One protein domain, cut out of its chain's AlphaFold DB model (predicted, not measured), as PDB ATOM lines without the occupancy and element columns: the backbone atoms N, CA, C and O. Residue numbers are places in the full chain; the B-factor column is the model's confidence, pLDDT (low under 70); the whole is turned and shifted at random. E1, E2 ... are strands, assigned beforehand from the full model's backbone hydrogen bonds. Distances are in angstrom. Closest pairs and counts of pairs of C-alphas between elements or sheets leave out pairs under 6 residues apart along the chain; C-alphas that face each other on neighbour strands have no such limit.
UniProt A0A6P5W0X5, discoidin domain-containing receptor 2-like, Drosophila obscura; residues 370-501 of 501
ATOM      1  N   GLY A 370      88.524 122.722  71.414       86.62
ATOM      2  CA  GLY A 370      87.540 123.462  70.621       86.62
ATOM      3  C   GLY A 370      87.605 124.982  70.784       86.62
ATOM      4  O   GLY A 370      86.627 125.660  70.470       86.62
ATOM      5  N   ILE A 371      88.727 125.510  71.283       91.38
ATOM      6  CA  ILE A 371      89.000 126.950  71.317       91.38
ATOM      7  C   ILE A 371      89.281 127.402  69.881       91.38
ATOM      8  O   ILE A 371      90.169 126.855  69.224       91.38
ATOM      9  N   VAL A 372      88.525 128.388  69.409       91.81
ATOM     10  CA  VAL A 372      88.670 129.002  68.080       91.81
ATOM     11  C   VAL A 372      89.658 130.160  68.138       91.81
ATOM     12  O   VAL A 372      90.544 130.271  67.290       91.81
ATOM     13  N   SER A 373      89.543 130.984  69.176       93.81
ATOM     14  CA  SER A 373      90.436 132.108  69.436       93.81
ATOM     15  C   SER A 373      90.403 132.522  70.899       93.81
ATOM     16  O   SER A 373      89.427 132.275  71.609       93.81
ATOM     17  N   TYR A 374      91.454 133.204  71.347       94.06
ATOM     18  CA  TYR A 374      91.419 133.984  72.576       94.06
ATOM     19  C   TYR A 374      91.827 135.427  72.327       94.06
ATOM     20  O   TYR A 374      92.645 135.720  71.457       94.06
ATOM     21  N   SER A 375      91.265 136.325  73.129       94.00
ATOM     22  CA  SER A 375      91.648 137.729  73.182       94.00
ATOM     23  C   SER A 375      92.279 138.048  74.528       94.00
ATOM     24  O   SER A 375      91.707 137.714  75.570       94.00
ATOM     25  N   ILE A 376      93.450 138.686  74.515       92.88
ATOM     26  CA  ILE A 376      94.238 138.938  75.725       92.88
ATOM     27  C   ILE A 376      95.076 140.219  75.618       92.88
ATOM     28  O   ILE A 376      95.590 140.507  74.534       92.88
ATOM     29  N   PRO A 377      95.240 141.012  76.700       92.38
ATOM     30  CA  PRO A 377      96.148 142.152  76.699       92.38
ATOM     31  C   PRO A 377      97.557 141.747  76.280       92.38
ATOM     32  O   PRO A 377      98.035 140.666  76.638       92.38
ATOM     33  N   LYS A 378      98.252 142.625  75.559       92.12
ATOM     34  CA  LYS A 378      99.620 142.354  75.119       92.12
ATOM     35  C   LYS A 378     100.523 142.110  76.323       92.12
ATOM     36  O   LYS A 378     100.536 142.884  77.282       92.12
ATOM     37  N   GLY A 379     101.241 140.992  76.277       86.62
ATOM     38  CA  GLY A 379     102.242 140.664  77.279       86.62
ATOM     39  C   GLY A 379     103.390 141.669  77.250       86.62
ATOM     40  O   GLY A 379     103.621 142.350  76.248       86.62
ATOM     41  N   MET A 380     104.082 141.805  78.374       86.06
ATOM     42  CA  MET A 380     105.034 142.893  78.557       86.06
ATOM     43  C   MET A 380     106.493 142.456  78.451       86.06
ATOM     44  O   MET A 380     106.872 141.350  78.837       86.06
ATOM     45  N   GLN A 381     107.344 143.401  78.067       84.25
ATOM     46  CA  GLN A 381     108.789 143.265  78.198       84.25
ATOM     47  C   GLN A 381     109.250 143.719  79.588       84.25
ATOM     48  O   GLN A 381     108.930 144.818  80.049       84.25
ATOM     49  N   ARG A 382     110.018 142.867  80.275       80.25
ATOM     50  CA  ARG A 382     110.654 143.172  81.561       80.25
ATOM     51  C   ARG A 382     112.144 143.427  81.346       80.25
ATOM     52  O   ARG A 382     112.965 142.511  81.373       80.25
ATOM     53  N   GLY A 383     112.496 144.705  81.224       80.00
ATOM     54  CA  GLY A 383     113.858 145.113  80.877       80.00
ATOM     55  C   GLY A 383     114.187 144.759  79.425       80.00
ATOM     56  O   GLY A 383     113.285 144.601  78.614       80.00
ATOM     57  N   MET A 384     115.476 144.636  79.102       73.94
ATOM     58  CA  MET A 384     115.925 144.333  77.731       73.94
ATOM     59  C   MET A 384     116.017 142.833  77.423       73.94
ATOM     60  O   MET A 384     116.263 142.465  76.283       73.94
ATOM     61  N   GLU A 385     115.881 141.973  78.434       80.31
ATOM     62  CA  GLU A 385     116.259 140.558  78.321       80.31
ATOM     63  C   GLU A 385     115.071 139.591  78.372       80.31
ATOM     64  O   GLU A 385     115.178 138.473  77.882       80.31
ATOM     65  N   ILE A 386     113.953 139.994  78.983       87.31
ATOM     66  CA  ILE A 386     112.796 139.121  79.196       87.31
ATOM     67  C   ILE A 386     111.608 139.709  78.458       87.31
ATOM     68  O   ILE A 386     111.173 140.821  78.763       87.31
ATOM     69  N   ASP A 387     111.063 138.935  77.534       88.31
ATOM     70  CA  ASP A 387     109.895 139.308  76.756       88.31
ATOM     71  C   ASP A 387     108.785 138.294  77.002       88.31
ATOM     72  O   ASP A 387     108.913 137.134  76.627       88.31
ATOM     73  N   LEU A 388     107.721 138.742  77.666       91.31
ATOM     74  CA  LEU A 388     106.570 137.917  78.024       91.31
ATOM     75  C   LEU A 388     105.371 138.210  77.114       91.31
ATOM     76  O   LEU A 388     104.226 138.052  77.538       91.31
ATOM     77  N   SER A 389     105.613 138.728  75.906       91.75
ATOM     78  CA  SER A 389     104.601 138.823  74.848       91.75
ATOM     79  C   SER A 389     104.312 137.456  74.232       91.75
ATOM     80  O   SER A 389     105.128 136.539  74.281       91.75
ATOM     81  N   ASP A 390     103.128 137.322  73.641       93.44
ATOM     82  CA  ASP A 390     102.749 136.112  72.924       93.44
ATOM     83  C   ASP A 390     103.470 136.067  71.569       93.44
ATOM     84  O   ASP A 390     103.120 136.798  70.643       93.44
ATOM     85  N   LYS A 391     104.534 135.262  71.468       91.00
ATOM     86  CA  LYS A 391     105.421 135.240  70.292       91.00
ATOM     87  C   LYS A 391     104.877 134.467  69.104       91.00
ATOM     88  O   LYS A 391     105.384 134.633  67.997       91.00
ATOM     89  N   THR A 392     103.889 133.613  69.334       92.12
ATOM     90  CA  THR A 392     103.349 132.702  68.320       92.12
ATOM     91  C   THR A 392     101.911 133.040  67.966       92.12
ATOM     92  O   THR A 392     101.279 132.282  67.235       92.12
ATOM     93  N   TYR A 393     101.415 134.179  68.463       93.62
ATOM     94  CA  TYR A 393     100.062 134.630  68.207       93.62
ATOM     95  C   TYR A 393      99.829 134.839  66.713       93.62
ATOM     96  O   TYR A 393     100.517 135.627  66.064       93.62
ATOM     97  N   ASP A 394      98.843 134.137  66.171       92.12
ATOM     98  CA  ASP A 394      98.540 134.127  64.737       92.12
ATOM     99  C   ASP A 394      97.289 134.940  64.361       92.12
ATOM    100  O   ASP A 394      96.848 134.912  63.210       92.12
ATOM    101  N   GLY A 395      96.718 135.659  65.330       91.94
ATOM    102  CA  GLY A 395      95.580 136.552  65.135       91.94
ATOM    103  C   GLY A 395      95.988 137.983  64.796       91.94
ATOM    104  O   GLY A 395      97.052 138.261  64.244       91.94
ATOM    105  N   GLN A 396      95.107 138.918  65.137       92.00
ATOM    106  CA  GLN A 396      95.302 140.339  64.896       92.00
ATOM    107  C   GLN A 396      95.872 141.033  66.131       92.00
ATOM    108  O   GLN A 396      95.489 140.766  67.273       92.00
ATOM    109  N   GLU A 397      96.778 141.970  65.880       92.38
ATOM    110  CA  GLU A 397      97.329 142.845  66.900       92.38
ATOM    111  C   GLU A 397      96.601 144.191  66.910       92.38
ATOM    112  O   GLU A 397      96.766 145.007  66.003       92.38
ATOM    113  N   GLU A 398      95.840 144.454  67.968       91.50
ATOM    114  CA  GLU A 398      95.312 145.784  68.276       91.50
ATOM    115  C   GLU A 398      96.352 146.596  69.077       91.50
ATOM    116  O   GLU A 398      97.471 146.138  69.339       91.50
ATOM    117  N   ALA A 399      96.017 147.832  69.460       86.62
ATOM    118  CA  ALA A 399      96.955 148.730  70.141       86.62
ATOM    119  C   ALA A 399      97.497 148.141  71.460       86.62
ATOM    120  O   ALA A 399      98.702 148.185  71.703       86.62
ATOM    121  N   ASP A 400      96.630 147.555  72.287       88.50
ATOM    122  CA  ASP A 400      96.955 147.023  73.615       88.50
ATOM    123  C   ASP A 400      96.587 145.540  73.794       88.50
ATOM    124  O   ASP A 400      96.770 144.983  74.880       88.50
ATOM    125  N   ARG A 401      96.095 144.879  72.740       92.56
ATOM    126  CA  ARG A 401      95.501 143.542  72.835       92.56
ATOM    127  C   ARG A 401      95.781 142.671  71.611       92.56
ATOM    128  O   ARG A 401      95.949 143.169  70.502       92.56
ATOM    129  N   TYR A 402      95.815 141.368  71.836       94.94
ATOM    130  CA  TYR A 402      95.761 140.320  70.822       94.94
ATOM    131  C   TYR A 402      94.312 139.851  70.672       94.94
ATOM    132  O   TYR A 402      93.663 139.621  71.693       94.94
ATOM    133  N   VAL A 403      93.797 139.737  69.444       94.31
ATOM    134  CA  VAL A 403      92.410 139.314  69.168       94.31
ATOM    135  C   VAL A 403      92.316 138.331  67.994       94.31
ATOM    136  O   VAL A 403      93.128 138.365  67.070       94.31
ATOM    137  N   ASN A 404      91.290 137.474  68.008       91.06
ATOM    138  CA  ASN A 404      90.925 136.564  66.907       91.06
ATOM    139  C   ASN A 404      92.021 135.565  66.473       91.06
ATOM    140  O   ASN A 404      92.109 135.203  65.302       91.06
ATOM    141  N   GLY A 405      92.861 135.116  67.406       92.94
ATOM    142  CA  GLY A 405      93.942 134.166  67.145       92.94
ATOM    143  C   GLY A 405      94.189 133.180  68.276       92.94
ATOM    144  O   GLY A 405      93.531 133.206  69.319       92.94
ATOM    145  N   LEU A 406      95.159 132.305  68.036       93.62
ATOM    146  CA  LEU A 406      95.709 131.332  68.970       93.62
ATOM    147  C   LEU A 406      97.228 131.540  69.059       93.62
ATOM    148  O   LEU A 406      97.827 132.181  68.201       93.62
ATOM    149  N   GLY A 407      97.852 130.998  70.097       93.06
ATOM    150  CA  GLY A 407      99.270 131.207  70.390       93.06
ATOM    151  C   GLY A 407      99.704 130.419  71.625       93.06
ATOM    152  O   GLY A 407      99.140 129.361  71.923       93.06
ATOM    153  N   GLN A 408     100.687 130.934  72.365       92.12
ATOM    154  CA  GLN A 408     101.395 130.168  73.406       92.12
ATOM    155  C   GLN A 408     100.513 129.740  74.593       92.12
ATOM    156  O   GLN A 408     100.883 128.843  75.340       92.12
ATOM    157  N   LEU A 409      99.337 130.348  74.803       91.38
ATOM    158  CA  LEU A 409      98.453 129.948  75.912       91.38
ATOM    159  C   LEU A 409      97.837 128.559  75.732       91.38
ATOM    160  O   LEU A 409      97.389 127.958  76.709       91.38
ATOM    161  N   VAL A 410      97.754 128.083  74.490       91.06
ATOM    162  CA  VAL A 410      96.970 126.898  74.120       91.06
ATOM    163  C   VAL A 410      97.772 125.894  73.290       91.06
ATOM    164  O   VAL A 410      97.236 124.857  72.912       91.06
ATOM    165  N   ASP A 411      99.058 126.152  73.038       86.88
ATOM    166  CA  ASP A 411      99.953 125.297  72.237       86.88
ATOM    167  C   ASP A 411     100.389 123.995  72.941       86.88
ATOM    168  O   ASP A 411     101.101 123.169  72.366       86.88
ATOM    169  N   GLY A 412      99.947 123.795  74.187       84.81
ATOM    170  CA  GLY A 412     100.251 122.625  75.004       84.81
ATOM    171  C   GLY A 412     101.662 122.623  75.601       84.81
ATOM    172  O   GLY A 412     102.015 121.674  76.309       84.81
ATOM    173  N   GLN A 413     102.469 123.660  75.360       84.00
ATOM    174  CA  GLN A 413     103.798 123.795  75.945       84.00
ATOM    175  C   GLN A 413     103.702 124.400  77.346       84.00
ATOM    176  O   GLN A 413     102.965 125.343  77.613       84.00
ATOM    177  N   ARG A 414     104.455 123.823  78.287       86.56
ATOM    178  CA  ARG A 414     104.507 124.298  79.674       86.56
ATOM    179  C   ARG A 414     105.889 124.850  79.974       86.56
ATOM    180  O   ARG A 414     106.884 124.132  79.852       86.56
ATOM    181  N   GLY A 415     105.930 126.099  80.429       86.38
ATOM    182  CA  GLY A 415     107.154 126.724  80.905       86.38
ATOM    183  C   GLY A 415     107.721 126.050  82.156       86.38
ATOM    184  O   GLY A 415     107.011 125.420  82.943       86.38
ATOM    185  N   LYS A 416     109.035 126.183  82.350       87.62
ATOM    186  CA  LYS A 416     109.731 125.722  83.561       87.62
ATOM    187  C   LYS A 416     109.479 126.669  84.737       87.62
ATOM    188  O   LYS A 416     109.210 127.854  84.536       87.62
ATOM    189  N   ASP A 417     109.690 126.176  85.959       87.25
ATOM    190  CA  ASP A 417     109.589 126.976  87.189       87.25
ATOM    191  C   ASP A 417     110.452 128.242  87.125       87.25
ATOM    192  O   ASP A 417     110.012 129.328  87.502       87.25
ATOM    193  N   ASN A 418     111.672 128.125  86.591       88.12
ATOM    194  CA  ASN A 418     112.527 129.272  86.325       88.12
ATOM    195  C   ASN A 418     112.315 129.821  84.914       88.12
ATOM    196  O   ASN A 418     112.990 129.410  83.974       88.12
ATOM    197  N   PHE A 419     111.440 130.819  84.808       85.94
ATOM    198  CA  PHE A 419     111.131 131.520  83.561       85.94
ATOM    199  C   PHE A 419     112.310 132.305  82.955       85.94
ATOM    200  O   PHE A 419     112.194 132.806  81.847       85.94
ATOM    201  N   ARG A 420     113.443 132.464  83.657       86.50
ATOM    202  CA  ARG A 420     114.652 133.095  83.088       86.50
ATOM    203  C   ARG A 420     115.572 132.118  82.371       86.50
ATOM    204  O   ARG A 420     116.537 132.562  81.751       86.50
ATOM    205  N   ASN A 421     115.341 130.820  82.517       86.44
ATOM    206  CA  ASN A 421     116.148 129.834  81.828       86.44
ATOM    207  C   ASN A 421     115.751 129.817  80.355       86.44
ATOM    208  O   ASN A 421     114.586 129.611  80.044       86.44
ATOM    209  N   ASP A 422     116.730 129.988  79.475       85.69
ATOM    210  CA  ASP A 422     116.557 129.847  78.032       85.69
ATOM    211  C   ASP A 422     117.274 128.576  77.573       85.69
ATOM    212  O   ASP A 422     118.385 128.609  77.050       85.69
ATOM    213  N   ILE A 423     116.680 127.426  77.893       81.31
ATOM    214  CA  ILE A 423     117.271 126.116  77.573       81.31
ATOM    215  C   ILE A 423     117.200 125.856  76.064       81.31
ATOM    216  O   ILE A 423     118.087 125.218  75.505       81.31
ATOM    217  N   ASN A 424     116.147 126.357  75.416       81.44
ATOM    218  CA  ASN A 424     115.853 126.085  74.014       81.44
ATOM    219  C   ASN A 424     116.453 127.132  73.055       81.44
ATOM    220  O   ASN A 424     116.470 126.905  71.846       81.44
ATOM    221  N   GLY A 425     116.953 128.260  73.570       83.94
ATOM    222  CA  GLY A 425     117.500 129.355  72.766       83.94
ATOM    223  C   GLY A 425     116.430 130.200  72.067       83.94
ATOM    224  O   GLY A 425     116.703 130.773  71.012       83.94
ATOM    225  N   PHE A 426     115.206 130.246  72.605       83.62
ATOM    226  CA  PHE A 426     114.086 131.030  72.060       83.62
ATOM    227  C   PHE A 426     113.939 132.406  72.717       83.62
ATOM    228  O   PHE A 426     113.123 133.216  72.281       83.62
ATOM    229  N   GLY A 427     114.753 132.689  73.732       85.69
ATOM    230  CA  GLY A 427     114.688 133.897  74.539       85.69
ATOM    231  C   GLY A 427     114.159 133.618  75.941       85.69
ATOM    232  O   GLY A 427     113.355 132.716  76.182       85.69
ATOM    233  N   LYS A 428     114.618 134.415  76.908       88.19
ATOM    234  CA  LYS A 428     114.222 134.246  78.309       88.19
ATOM    235  C   LYS A 428     112.750 134.596  78.494       88.19
ATOM    236  O   LYS A 428     112.335 135.719  78.212       88.19
ATOM    237  N   GLY A 429     112.003 133.659  79.066       86.00
ATOM    238  CA  GLY A 429     110.584 133.831  79.361       86.00
ATOM    239  C   GLY A 429     109.662 133.507  78.194       86.00
ATOM    240  O   GLY A 429     108.469 133.711  78.353       86.00
ATOM    241  N   TYR A 430     110.186 132.976  77.083       89.69
ATOM    242  CA  TYR A 430     109.413 132.625  75.890       89.69
ATOM    243  C   TYR A 430     108.174 131.773  76.212       89.69
ATOM    244  O   TYR A 430     107.079 132.080  75.758       89.69
ATOM    245  N   GLU A 431     108.310 130.752  77.065       89.50
ATOM    246  CA  GLU A 431     107.202 129.855  77.423       89.50
ATOM    247  C   GLU A 431     106.134 130.502  78.325       89.50
ATOM    248  O   GLU A 431     105.210 129.824  78.779       89.50
ATOM    249  N   TRP A 432     106.274 131.786  78.655       90.75
ATOM    250  CA  TRP A 432     105.409 132.499  79.579       90.75
ATOM    251  C   TRP A 432     104.874 133.783  78.955       90.75
ATOM    252  O   TRP A 432     105.614 134.593  78.410       90.75
ATOM    253  N   ILE A 433     103.579 134.024  79.148       92.81
ATOM    254  CA  ILE A 433     102.958 135.317  78.861       92.81
ATOM    255  C   ILE A 433     102.658 136.002  80.193       92.81
ATOM    256  O   ILE A 433     102.184 135.361  81.136       92.81
ATOM    257  N   GLY A 434     102.976 137.291  80.307       90.62
ATOM    258  CA  GLY A 434     102.948 137.970  81.598       90.62
ATOM    259  C   GLY A 434     102.740 139.475  81.538       90.62
ATOM    260  O   GLY A 434     103.087 140.149  80.569       90.62
ATOM    261  N   TRP A 435     102.204 139.998  82.641       89.19
ATOM    262  CA  TRP A 435     101.844 141.402  82.836       89.19
ATOM    263  C   TRP A 435     102.253 141.860  84.236       89.19
ATOM    264  O   TRP A 435     102.345 141.055  85.166       89.19
ATOM    265  N   ARG A 436     102.453 143.168  84.412       84.00
ATOM    266  CA  ARG A 436     102.747 143.787  85.711       84.00
ATOM    267  C   ARG A 436     101.526 144.562  86.172       84.00
ATOM    268  O   ARG A 436     100.788 145.152  85.385       84.00
ATOM    269  N   ASN A 437     101.308 144.549  87.478       80.69
ATOM    270  CA  ASN A 437     100.102 145.111  88.075       80.69
ATOM    271  C   ASN A 437      99.942 146.621  87.805       80.69
ATOM    272  O   ASN A 437      98.835 147.120  87.614       80.69
ATOM    273  N   ASP A 438     101.055 147.348  87.757       77.69
ATOM    274  CA  ASP A 438     101.076 148.787  87.487       77.69
ATOM    275  C   ASP A 438     100.668 149.127  86.045       77.69
ATOM    276  O   ASP A 438      99.941 150.093  85.838       77.69
ATOM    277  N   THR A 439     101.051 148.306  85.060       76.62
ATOM    278  CA  THR A 439     100.662 148.502  83.654       76.62
ATOM    279  C   THR A 439      99.170 148.330  83.427       76.62
ATOM    280  O   THR A 439      98.611 148.951  82.533       76.62
ATOM    281  N   LEU A 440      98.507 147.552  84.281       77.81
ATOM    282  CA  LEU A 440      97.062 147.368  84.235       77.81
ATOM    283  C   LEU A 440      96.316 148.375  85.122       77.81
ATOM    284  O   LEU A 440      95.100 148.279  85.255       77.81
ATOM    285  N   LEU A 441      97.007 149.338  85.749       80.00
ATOM    286  CA  LEU A 441      96.419 150.299  86.693       80.00
ATOM    287  C   LEU A 441      95.625 149.607  87.820       80.00
ATOM    288  O   LEU A 441      94.566 150.079  88.235       80.00
ATOM    289  N   GLY A 442      96.103 148.445  88.278       74.31
ATOM    290  CA  GLY A 442      95.418 147.618  89.277       74.31
ATOM    291  C   GLY A 442      94.185 146.867  88.759       74.31
ATOM    292  O   GLY A 442      93.515 146.182  89.537       74.31
ATOM    293  N   ARG A 443      93.869 146.968  87.462       79.94
ATOM    294  CA  ARG A 443      92.843 146.142  86.824       79.94
ATOM    295  C   ARG A 443      93.361 144.719  86.639       79.94
ATOM    296  O   ARG A 443      94.563 144.498  86.490       79.94
ATOM    297  N   PRO A 444      92.461 143.736  86.659       81.62
ATOM    298  CA  PRO A 444      92.855 142.376  86.370       81.62
ATOM    299  C   PRO A 444      93.134 142.132  84.893       81.62
ATOM    300  O   PRO A 444      92.622 142.847  84.034       81.62
ATOM    301  N   VAL A 445      93.905 141.080  84.618       85.62
ATOM    302  CA  VAL A 445      94.035 140.534  83.267       85.62
ATOM    303  C   VAL A 445      92.706 139.880  82.901       85.62
ATOM    304  O   VAL A 445      92.230 138.991  83.607       85.62
ATOM    305  N   GLU A 446      92.112 140.342  81.809       87.12
ATOM    306  CA  GLU A 446      90.897 139.778  81.236       87.12
ATOM    307  C   GLU A 446      91.271 138.975  79.991       87.12
ATOM    308  O   GLU A 446      91.925 139.494  79.089       87.12
ATOM    309  N   ILE A 447      90.882 137.701  79.962       90.06
ATOM    310  CA  ILE A 447      91.125 136.793  78.840       90.06
ATOM    311  C   ILE A 447      89.764 136.305  78.368       90.06
ATOM    312  O   ILE A 447      88.998 135.758  79.160       90.06
ATOM    313  N   THR A 448      89.455 136.515  77.095       91.81
ATOM    314  CA  THR A 448      88.195 136.065  76.494       91.81
ATOM    315  C   THR A 448      88.483 134.909  75.556       91.81
ATOM    316  O   THR A 448      89.282 135.078  74.642       91.81
ATOM    317  N   PHE A 449      87.845 133.760  75.763       92.75
ATOM    318  CA  PHE A 449      87.961 132.593  74.888       92.75
ATOM    319  C   PHE A 449      86.684 132.420  74.073       92.75
ATOM    320  O   PHE A 449      85.582 132.490  74.618       92.75
ATOM    321  N   GLU A 450      86.843 132.151  72.785       91.62
ATOM    322  CA  GLU A 450      85.766 131.775  71.879       91.62
ATOM    323  C   GLU A 450      85.868 130.284  71.559       91.62
ATOM    324  O   GLU A 450      86.954 129.775  71.268       91.62
ATOM    325  N   PHE A 451      84.737 129.584  71.618       91.25
ATOM    326  CA  PHE A 451      84.647 128.149  71.370       91.25
ATOM    327  C   PHE A 451      83.769 127.877  70.156       91.25
ATOM    328  O   PHE A 451      82.762 128.547  69.946       91.25
ATOM    329  N   GLU A 452      84.116 126.841  69.399       86.75
ATOM    330  CA  GLU A 452      83.413 126.460  68.166       86.75
ATOM    331  C   GLU A 452      81.945 126.086  68.418       86.75
ATOM    332  O   GLU A 452      81.070 126.274  67.576       86.75
ATOM    333  N   THR A 453      81.670 125.520  69.591       88.56
ATOM    334  CA  THR A 453      80.364 124.986  69.978       88.56
ATOM    335  C   THR A 453      80.045 125.356  71.418       88.56
ATOM    336  O   THR A 453      80.942 125.567  72.236       88.56
ATOM    337  N   VAL A 454      78.752 125.396  71.751       90.44
ATOM    338  CA  VAL A 454      78.294 125.566  73.135       90.44
ATOM    339  C   VAL A 454      78.733 124.353  73.957       90.44
ATOM    340  O   VAL A 454      78.459 123.210  73.586       90.44
ATOM    341  N   ARG A 455      79.415 124.601  75.078       85.56
ATOM    342  CA  ARG A 455      80.017 123.564  75.927       85.56
ATOM    343  C   ARG A 455      79.631 123.751  77.387       85.56
ATOM    344  O   ARG A 455      79.401 124.866  77.845       85.56
ATOM    345  N   ASN A 456      79.584 122.636  78.114       90.12
ATOM    346  CA  ASN A 456      79.511 122.642  79.568       90.12
ATOM    347  C   ASN A 456      80.936 122.565  80.130       90.12
ATOM    348  O   ASN A 456      81.653 121.602  79.855       90.12
ATOM    349  N   PHE A 457      81.345 123.578  80.888       87.12
ATOM    350  CA  PHE A 457      82.695 123.679  81.432       87.12
ATOM    351  C   PHE A 457      82.748 123.064  82.829       87.12
ATOM    352  O   PHE A 457      82.159 123.593  83.767       87.12
ATOM    353  N   SER A 458      83.479 121.960  82.977       89.19
ATOM    354  CA  SER A 458      83.716 121.330  84.282       89.19
ATOM    355  C   SER A 458      84.847 122.002  85.063       89.19
ATOM    356  O   SER A 458      84.778 122.106  86.285       89.19
ATOM    357  N   ALA A 459      85.893 122.452  84.367       86.00
ATOM    358  CA  ALA A 459      87.051 123.110  84.953       86.00
ATOM    359  C   ALA A 459      87.766 123.994  83.921       86.00
ATOM    360  O   ALA A 459      87.656 123.778  82.716       86.00
ATOM    361  N   VAL A 460      88.543 124.957  84.418       84.50
ATOM    362  CA  VAL A 460      89.518 125.730  83.637       84.50
ATOM    363  C   VAL A 460      90.871 125.571  84.317       84.50
ATOM    364  O   VAL A 460      91.007 125.868  85.504       84.50
ATOM    365  N   ILE A 461      91.868 125.086  83.577       83.94
ATOM    366  CA  ILE A 461      93.219 124.848  84.092       83.94
ATOM    367  C   ILE A 461      94.140 125.915  83.512       83.94
ATOM    368  O   ILE A 461      94.340 125.977  82.305       83.94
ATOM    369  N   ILE A 462      94.717 126.747  84.380       86.81
ATOM    370  CA  ILE A 462      95.689 127.769  83.984       86.81
ATOM    371  C   ILE A 462      97.034 127.418  84.607       86.81
ATOM    372  O   ILE A 462      97.162 127.311  85.827       86.81
ATOM    373  N   HIS A 463      98.046 127.252  83.761       88.12
ATOM    374  CA  HIS A 463      99.417 127.042  84.199       88.12
ATOM    375  C   HIS A 463     100.077 128.391  84.473       88.12
ATOM    376  O   HIS A 463     100.252 129.205  83.573       88.12
ATOM    377  N   THR A 464     100.433 128.634  85.732       90.44
ATOM    378  CA  THR A 464     100.977 129.918  86.188       90.44
ATOM    379  C   THR A 464     102.328 129.741  86.861       90.44
ATOM    380  O   THR A 464     102.518 128.807  87.641       90.44
ATOM    381  N   ASN A 465     103.244 130.678  86.629       88.88
ATOM    382  CA  ASN A 465     104.521 130.717  87.328       88.88
ATOM    383  C   ASN A 465     104.354 131.313  88.738       88.88
ATOM    384  O   ASN A 465     103.588 132.257  88.926       88.88
ATOM    385  N   ASN A 466     105.085 130.787  89.723       88.00
ATOM    386  CA  ASN A 466     105.013 131.241  91.117       88.00
ATOM    387  C   ASN A 466     106.400 131.514  91.729       88.00
ATOM    388  O   ASN A 466     106.679 131.181  92.883       88.00
ATOM    389  N   MET A 467     107.311 132.085  90.935       85.69
ATOM    390  CA  MET A 467     108.650 132.462  91.384       85.69
ATOM    391  C   MET A 467     108.633 133.786  92.172       85.69
ATOM    392  O   MET A 467     109.058 134.841  91.685       85.69
ATOM    393  N   PHE A 468     108.204 133.712  93.436       81.81
ATOM    394  CA  PHE A 468     108.129 134.860  94.353       81.81
ATOM    395  C   PHE A 468     109.447 135.623  94.494       81.81
ATOM    396  O   PHE A 468     109.440 136.848  94.586       81.81
ATOM    397  N   SER A 469     110.584 134.916  94.466       83.81
ATOM    398  CA  SER A 469     111.930 135.502  94.569       83.81
ATOM    399  C   SER A 469     112.262 136.489  93.447       83.81
ATOM    400  O   SER A 469     113.292 137.163  93.493       83.81
ATOM    401  N   LYS A 470     111.417 136.545  92.414       83.81
ATOM    402  CA  LYS A 470     111.556 137.402  91.244       83.81
ATOM    403  C   LYS A 470     110.269 138.162  90.933       83.81
ATOM    404  O   LYS A 470     110.052 138.508  89.774       83.81
ATOM    405  N   ASP A 471     109.449 138.428  91.946       82.00
ATOM    406  CA  ASP A 471     108.217 139.226  91.855       82.00
ATOM    407  C   ASP A 471     107.154 138.639  90.915       82.00
ATOM    408  O   ASP A 471     106.305 139.364  90.403       82.00
ATOM    409  N   VAL A 472     107.200 137.327  90.667       82.75
ATOM    410  CA  VAL A 472     106.160 136.616  89.921       82.75
ATOM    411  C   VAL A 472     105.299 135.870  90.924       82.75
ATOM    412  O   VAL A 472     105.796 135.025  91.667       82.75
ATOM    413  N   GLN A 473     104.023 136.237  90.989       78.31
ATOM    414  CA  GLN A 473     103.086 135.718  91.976       78.31
ATOM    415  C   GLN A 473     101.732 135.473  91.335       78.31
ATOM    416  O   GLN A 473     101.280 136.242  90.486       78.31
ATOM    417  N   VAL A 474     101.051 134.446  91.822       69.31
ATOM    418  CA  VAL A 474      99.671 134.156  91.449       69.31
ATOM    419  C   VAL A 474      98.746 134.789  92.484       69.31
ATOM    420  O   VAL A 474      98.796 134.438  93.662       69.31
ATOM    421  N   ARG A 475      97.880 135.717  92.062       58.16
ATOM    422  CA  ARG A 475      96.769 136.213  92.891       58.16
ATOM    423  C   ARG A 475      95.442 135.981  92.179       58.16
ATOM    424  O   ARG A 475      95.133 136.628  91.180       58.16
ATOM    425  N   LEU A 476      94.656 135.065  92.730       55.38
ATOM    426  CA  LEU A 476      93.309 134.739  92.272       55.38
ATOM    427  C   LEU A 476      92.295 135.484  93.153       55.38
ATOM    428  O   LEU A 476      92.401 135.445  94.379       55.38
ATOM    429  N   LYS A 477      91.315 136.162  92.550       49.31
ATOM    430  CA  LYS A 477      90.153 136.739  93.245       49.31
ATOM    431  C   LYS A 477      88.883 136.510  92.430       49.31
ATOM    432  O   LYS A 477      88.783 137.135  91.389       49.31
ATOM    433  N   PRO A 478      87.886 135.741  92.888       41.41
ATOM    434  CA  PRO A 478      86.644 135.550  92.135       41.41
ATOM    435  C   PRO A 478      85.891 136.885  91.930       41.41
ATOM    436  O   PRO A 478      85.707 137.633  92.889       41.41
ATOM    437  N   LYS A 479      85.410 137.185  90.711       39.66
ATOM    438  CA  LYS A 479      84.198 138.004  90.530       39.66
ATOM    439  C   LYS A 479      83.059 137.027  90.303       39.66
ATOM    440  O   LYS A 479      83.136 136.151  89.447       39.66
ATOM    441  N   ASN A 480      81.972 137.291  91.006       36.06
ATOM    442  CA  ASN A 480      80.649 136.921  90.551       36.06
ATOM    443  C   ASN A 480      80.302 137.869  89.398       36.06
ATOM    444  O   ASN A 480      79.978 139.031  89.633       36.06
ATOM    445  N   THR A 481      80.424 137.411  88.159       34.84
ATOM    446  CA  THR A 481      79.660 137.994  87.056       34.84
ATOM    447  C   THR A 481      78.512 137.047  86.778       34.84
ATOM    448  O   THR A 481      78.730 135.878  86.472       34.84
ATOM    449  N   GLU A 482      77.300 137.553  86.981       35.53
ATOM    450  CA  GLU A 482      76.045 136.901  86.643       35.53
ATOM    451  C   GLU A 482      76.113 136.363  85.213       35.53
ATOM    452  O   GLU A 482      76.134 137.101  84.231       35.53
ATOM    453  N   THR A 483      76.164 135.045  85.089       29.70
ATOM    454  CA  THR A 483      75.663 134.348  83.914       29.70
ATOM    455  C   THR A 483      74.830 133.218  84.476       29.70
ATOM    456  O   THR A 483      75.336 132.249  85.037       29.70
ATOM    457  N   GLU A 484      73.523 133.438  84.452       31.30
ATOM    458  CA  GLU A 484      72.495 132.509  84.879       31.30
ATOM    459  C   GLU A 484      72.511 131.290  83.944       31.30
ATOM    460  O   GLU A 484      71.730 131.195  83.007       31.30
ATOM    461  N   ILE A 485      73.444 130.360  84.159       29.30
ATOM    462  CA  ILE A 485      73.410 129.025  83.564       29.30
ATOM    463  C   ILE A 485      73.697 128.013  84.678       29.30
ATOM    464  O   ILE A 485      74.833 127.751  85.053       29.30
ATOM    465  N   ILE A 486      72.585 127.452  85.161       27.88
ATOM    466  CA  ILE A 486      72.440 126.202  85.919       27.88
ATOM    467  C   ILE A 486      72.826 126.284  87.406       27.88
ATOM    468  O   ILE A 486      73.955 126.065  87.836       27.88
ATOM    469  N   ARG A 487      71.786 126.512  88.220       27.22
ATOM    470  CA  ARG A 487      71.755 126.149  89.641       27.22
ATOM    471  C   ARG A 487      72.003 124.642  89.800       27.22
ATOM    472  O   ARG A 487      71.447 123.847  89.048       27.22
ATOM    473  N   ASN A 488      72.733 124.305  90.864       28.09
ATOM    474  CA  ASN A 488      73.071 122.978  91.400       28.09
ATOM    475  C   ASN A 488      74.343 122.312  90.863       28.09
ATOM    476  O   ASN A 488      74.262 121.270  90.223       28.09
ATOM    477  N   VAL A 489      75.509 122.803  91.299       27.92
ATOM    478  CA  VAL A 489      76.639 121.935  91.680       27.92
ATOM    479  C   VAL A 489      77.356 122.546  92.901       27.92
ATOM    480  O   VAL A 489      77.560 123.755  92.974       27.92
ATOM    481  N   TYR A 490      77.680 121.705  93.888       25.78
ATOM    482  CA  TYR A 490      78.480 122.003  95.088       25.78
ATOM    483  C   TYR A 490      79.896 122.532  94.734       25.78
ATOM    484  O   TYR A 490      80.353 122.349  93.607       25.78
ATOM    485  N   PRO A 491      80.604 123.234  95.646       30.56
ATOM    486  CA  PRO A 491      81.512 124.321  95.287       30.56
ATOM    487  C   PRO A 491      82.782 123.811  94.602       30.56
ATOM    488  O   PRO A 491      83.597 123.123  95.210       30.56
ATOM    489  N   SER A 492      82.977 124.212  93.349       25.98
ATOM    490  CA  SER A 492      84.268 124.179  92.661       25.98
ATOM    491  C   SER A 492      84.545 125.588  92.145       25.98
ATOM    492  O   SER A 492      83.705 126.214  91.505       25.98
ATOM    493  N   TYR A 493      85.677 126.140  92.573       27.23
ATOM    494  CA  TYR A 493      86.003 127.561  92.515       27.23
ATOM    495  C   TYR A 493      86.131 128.067  91.068       27.23
ATOM    496  O   TYR A 493      87.028 127.645  90.344       27.23
ATOM    497  N   HIS A 494      85.268 129.009  90.673       28.75
ATOM    498  CA  HIS A 494      85.382 129.740  89.409       28.75
ATOM    499  C   HIS A 494      86.260 130.988  89.560       28.75
ATOM    500  O   HIS A 494      86.219 131.704  90.564       28.75
ATOM    501  N   LEU A 495      87.112 131.180  88.552       33.09
ATOM    502  CA  LEU A 495      88.310 132.004  88.582       33.09
ATOM    503  C   LEU A 495      88.025 133.420  88.092       33.09
ATOM    504  O   LEU A 495      87.425 133.629  87.042       33.09
ATOM    505  N   LEU A 496      88.562 134.392  88.811       26.06
ATOM    506  CA  LEU A 496      88.775 135.721  88.280       26.06
ATOM    507  C   LEU A 496      90.103 136.223  88.847       26.06
ATOM    508  O   LEU A 496      90.562 135.767  89.899       26.06
ATOM    509  N   MET A 497      90.803 137.065  88.105       26.98
ATOM    510  CA  MET A 497      92.045 137.672  88.577       26.98
ATOM    511  C   MET A 497      91.690 139.044  89.149       26.98
ATOM    512  O   MET A 497      90.792 139.672  88.614       26.98
ATOM    513  N   VAL A 498      92.337 139.483  90.237       25.69
ATOM    514  CA  VAL A 498      92.553 140.890  90.657       25.69
ATOM    515  C   VAL A 498      93.693 140.877  91.690       25.69
ATOM    516  O   VAL A 498      93.598 140.191  92.706       25.69
ATOM    517  N   CYS A 499      94.744 141.678  91.504       26.42
ATOM    518  CA  CYS A 499      95.827 141.876  92.482       26.42
ATOM    519  C   CYS A 499      95.520 143.044  93.451       26.42
ATOM    520  O   CYS A 499      95.137 144.108  92.974       26.42
ATOM    521  N   PRO A 500      95.721 142.929  94.786       29.41
ATOM    522  CA  PRO A 500      95.778 144.080  95.690       29.41
ATOM    523  C   PRO A 500      97.144 144.273  96.371       29.41
ATOM    524  O   PRO A 500      97.689 143.327  96.931       29.41
ATOM    525  N   VAL A 501      97.560 145.542  96.422       30.00
ATOM    526  CA  VAL A 501      98.678 146.153  97.173       30.00
ATOM    527  C   VAL A 501     100.072 145.746  96.718       30.00
ATOM    528  O   VAL A 501     100.378 144.524  96.683       30.00
TER     529      VAL A 501
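AT A GLANCE: This is residues 370 to 501 of the 501 residues of the protein "discoidin domain-containing receptor 2-like" of Drosophila obscura (UniProt A0A6P5W0X5). With little regular structure, a small three-stranded sheet lies at one side of a body of long loops; the last loop, residues 452 to 501, runs back and forth along the longest axis, and its residues 486 to 491 stick out. The printed part has 132 residues, no named helix and strands E1, E2 and E3, in antiparallel sheet order E2 - E1 - E3; the class is all strand, with 16 residues in named elements. It is compact, radius of gyration of the C-alphas 15.9 A, spanning 48 by 34 by 28 A.

IN THESE COORDINATES: E1, residues 371 to 377, begins at C-alpha 371 (89.000, 126.950, 71.317) and measures 17.6 A. E2 is residues 401 to 405, 11.1 A. E3, residues 448 to 451, 10.1 A, ends at C-alpha 451 (84.647, 128.149, 71.370).

HOW THE PARTS SIT: Inner strand E1 and E2 form an antiparallel hairpin; N 402 and O 376 are within hydrogen-bond range, 2.8 A. E1 and E3 are antiparallel; N 372 and O 450 are within hydrogen-bond range, 2.8 A. E2 and E3 are apart.

THE WHOLE: The C-alphas of Met 384 and Asn 488 are farthest apart, 49.8 A. The printed part has no cut. Both links are long. Residues 474 to 501 have pLDDT under 70.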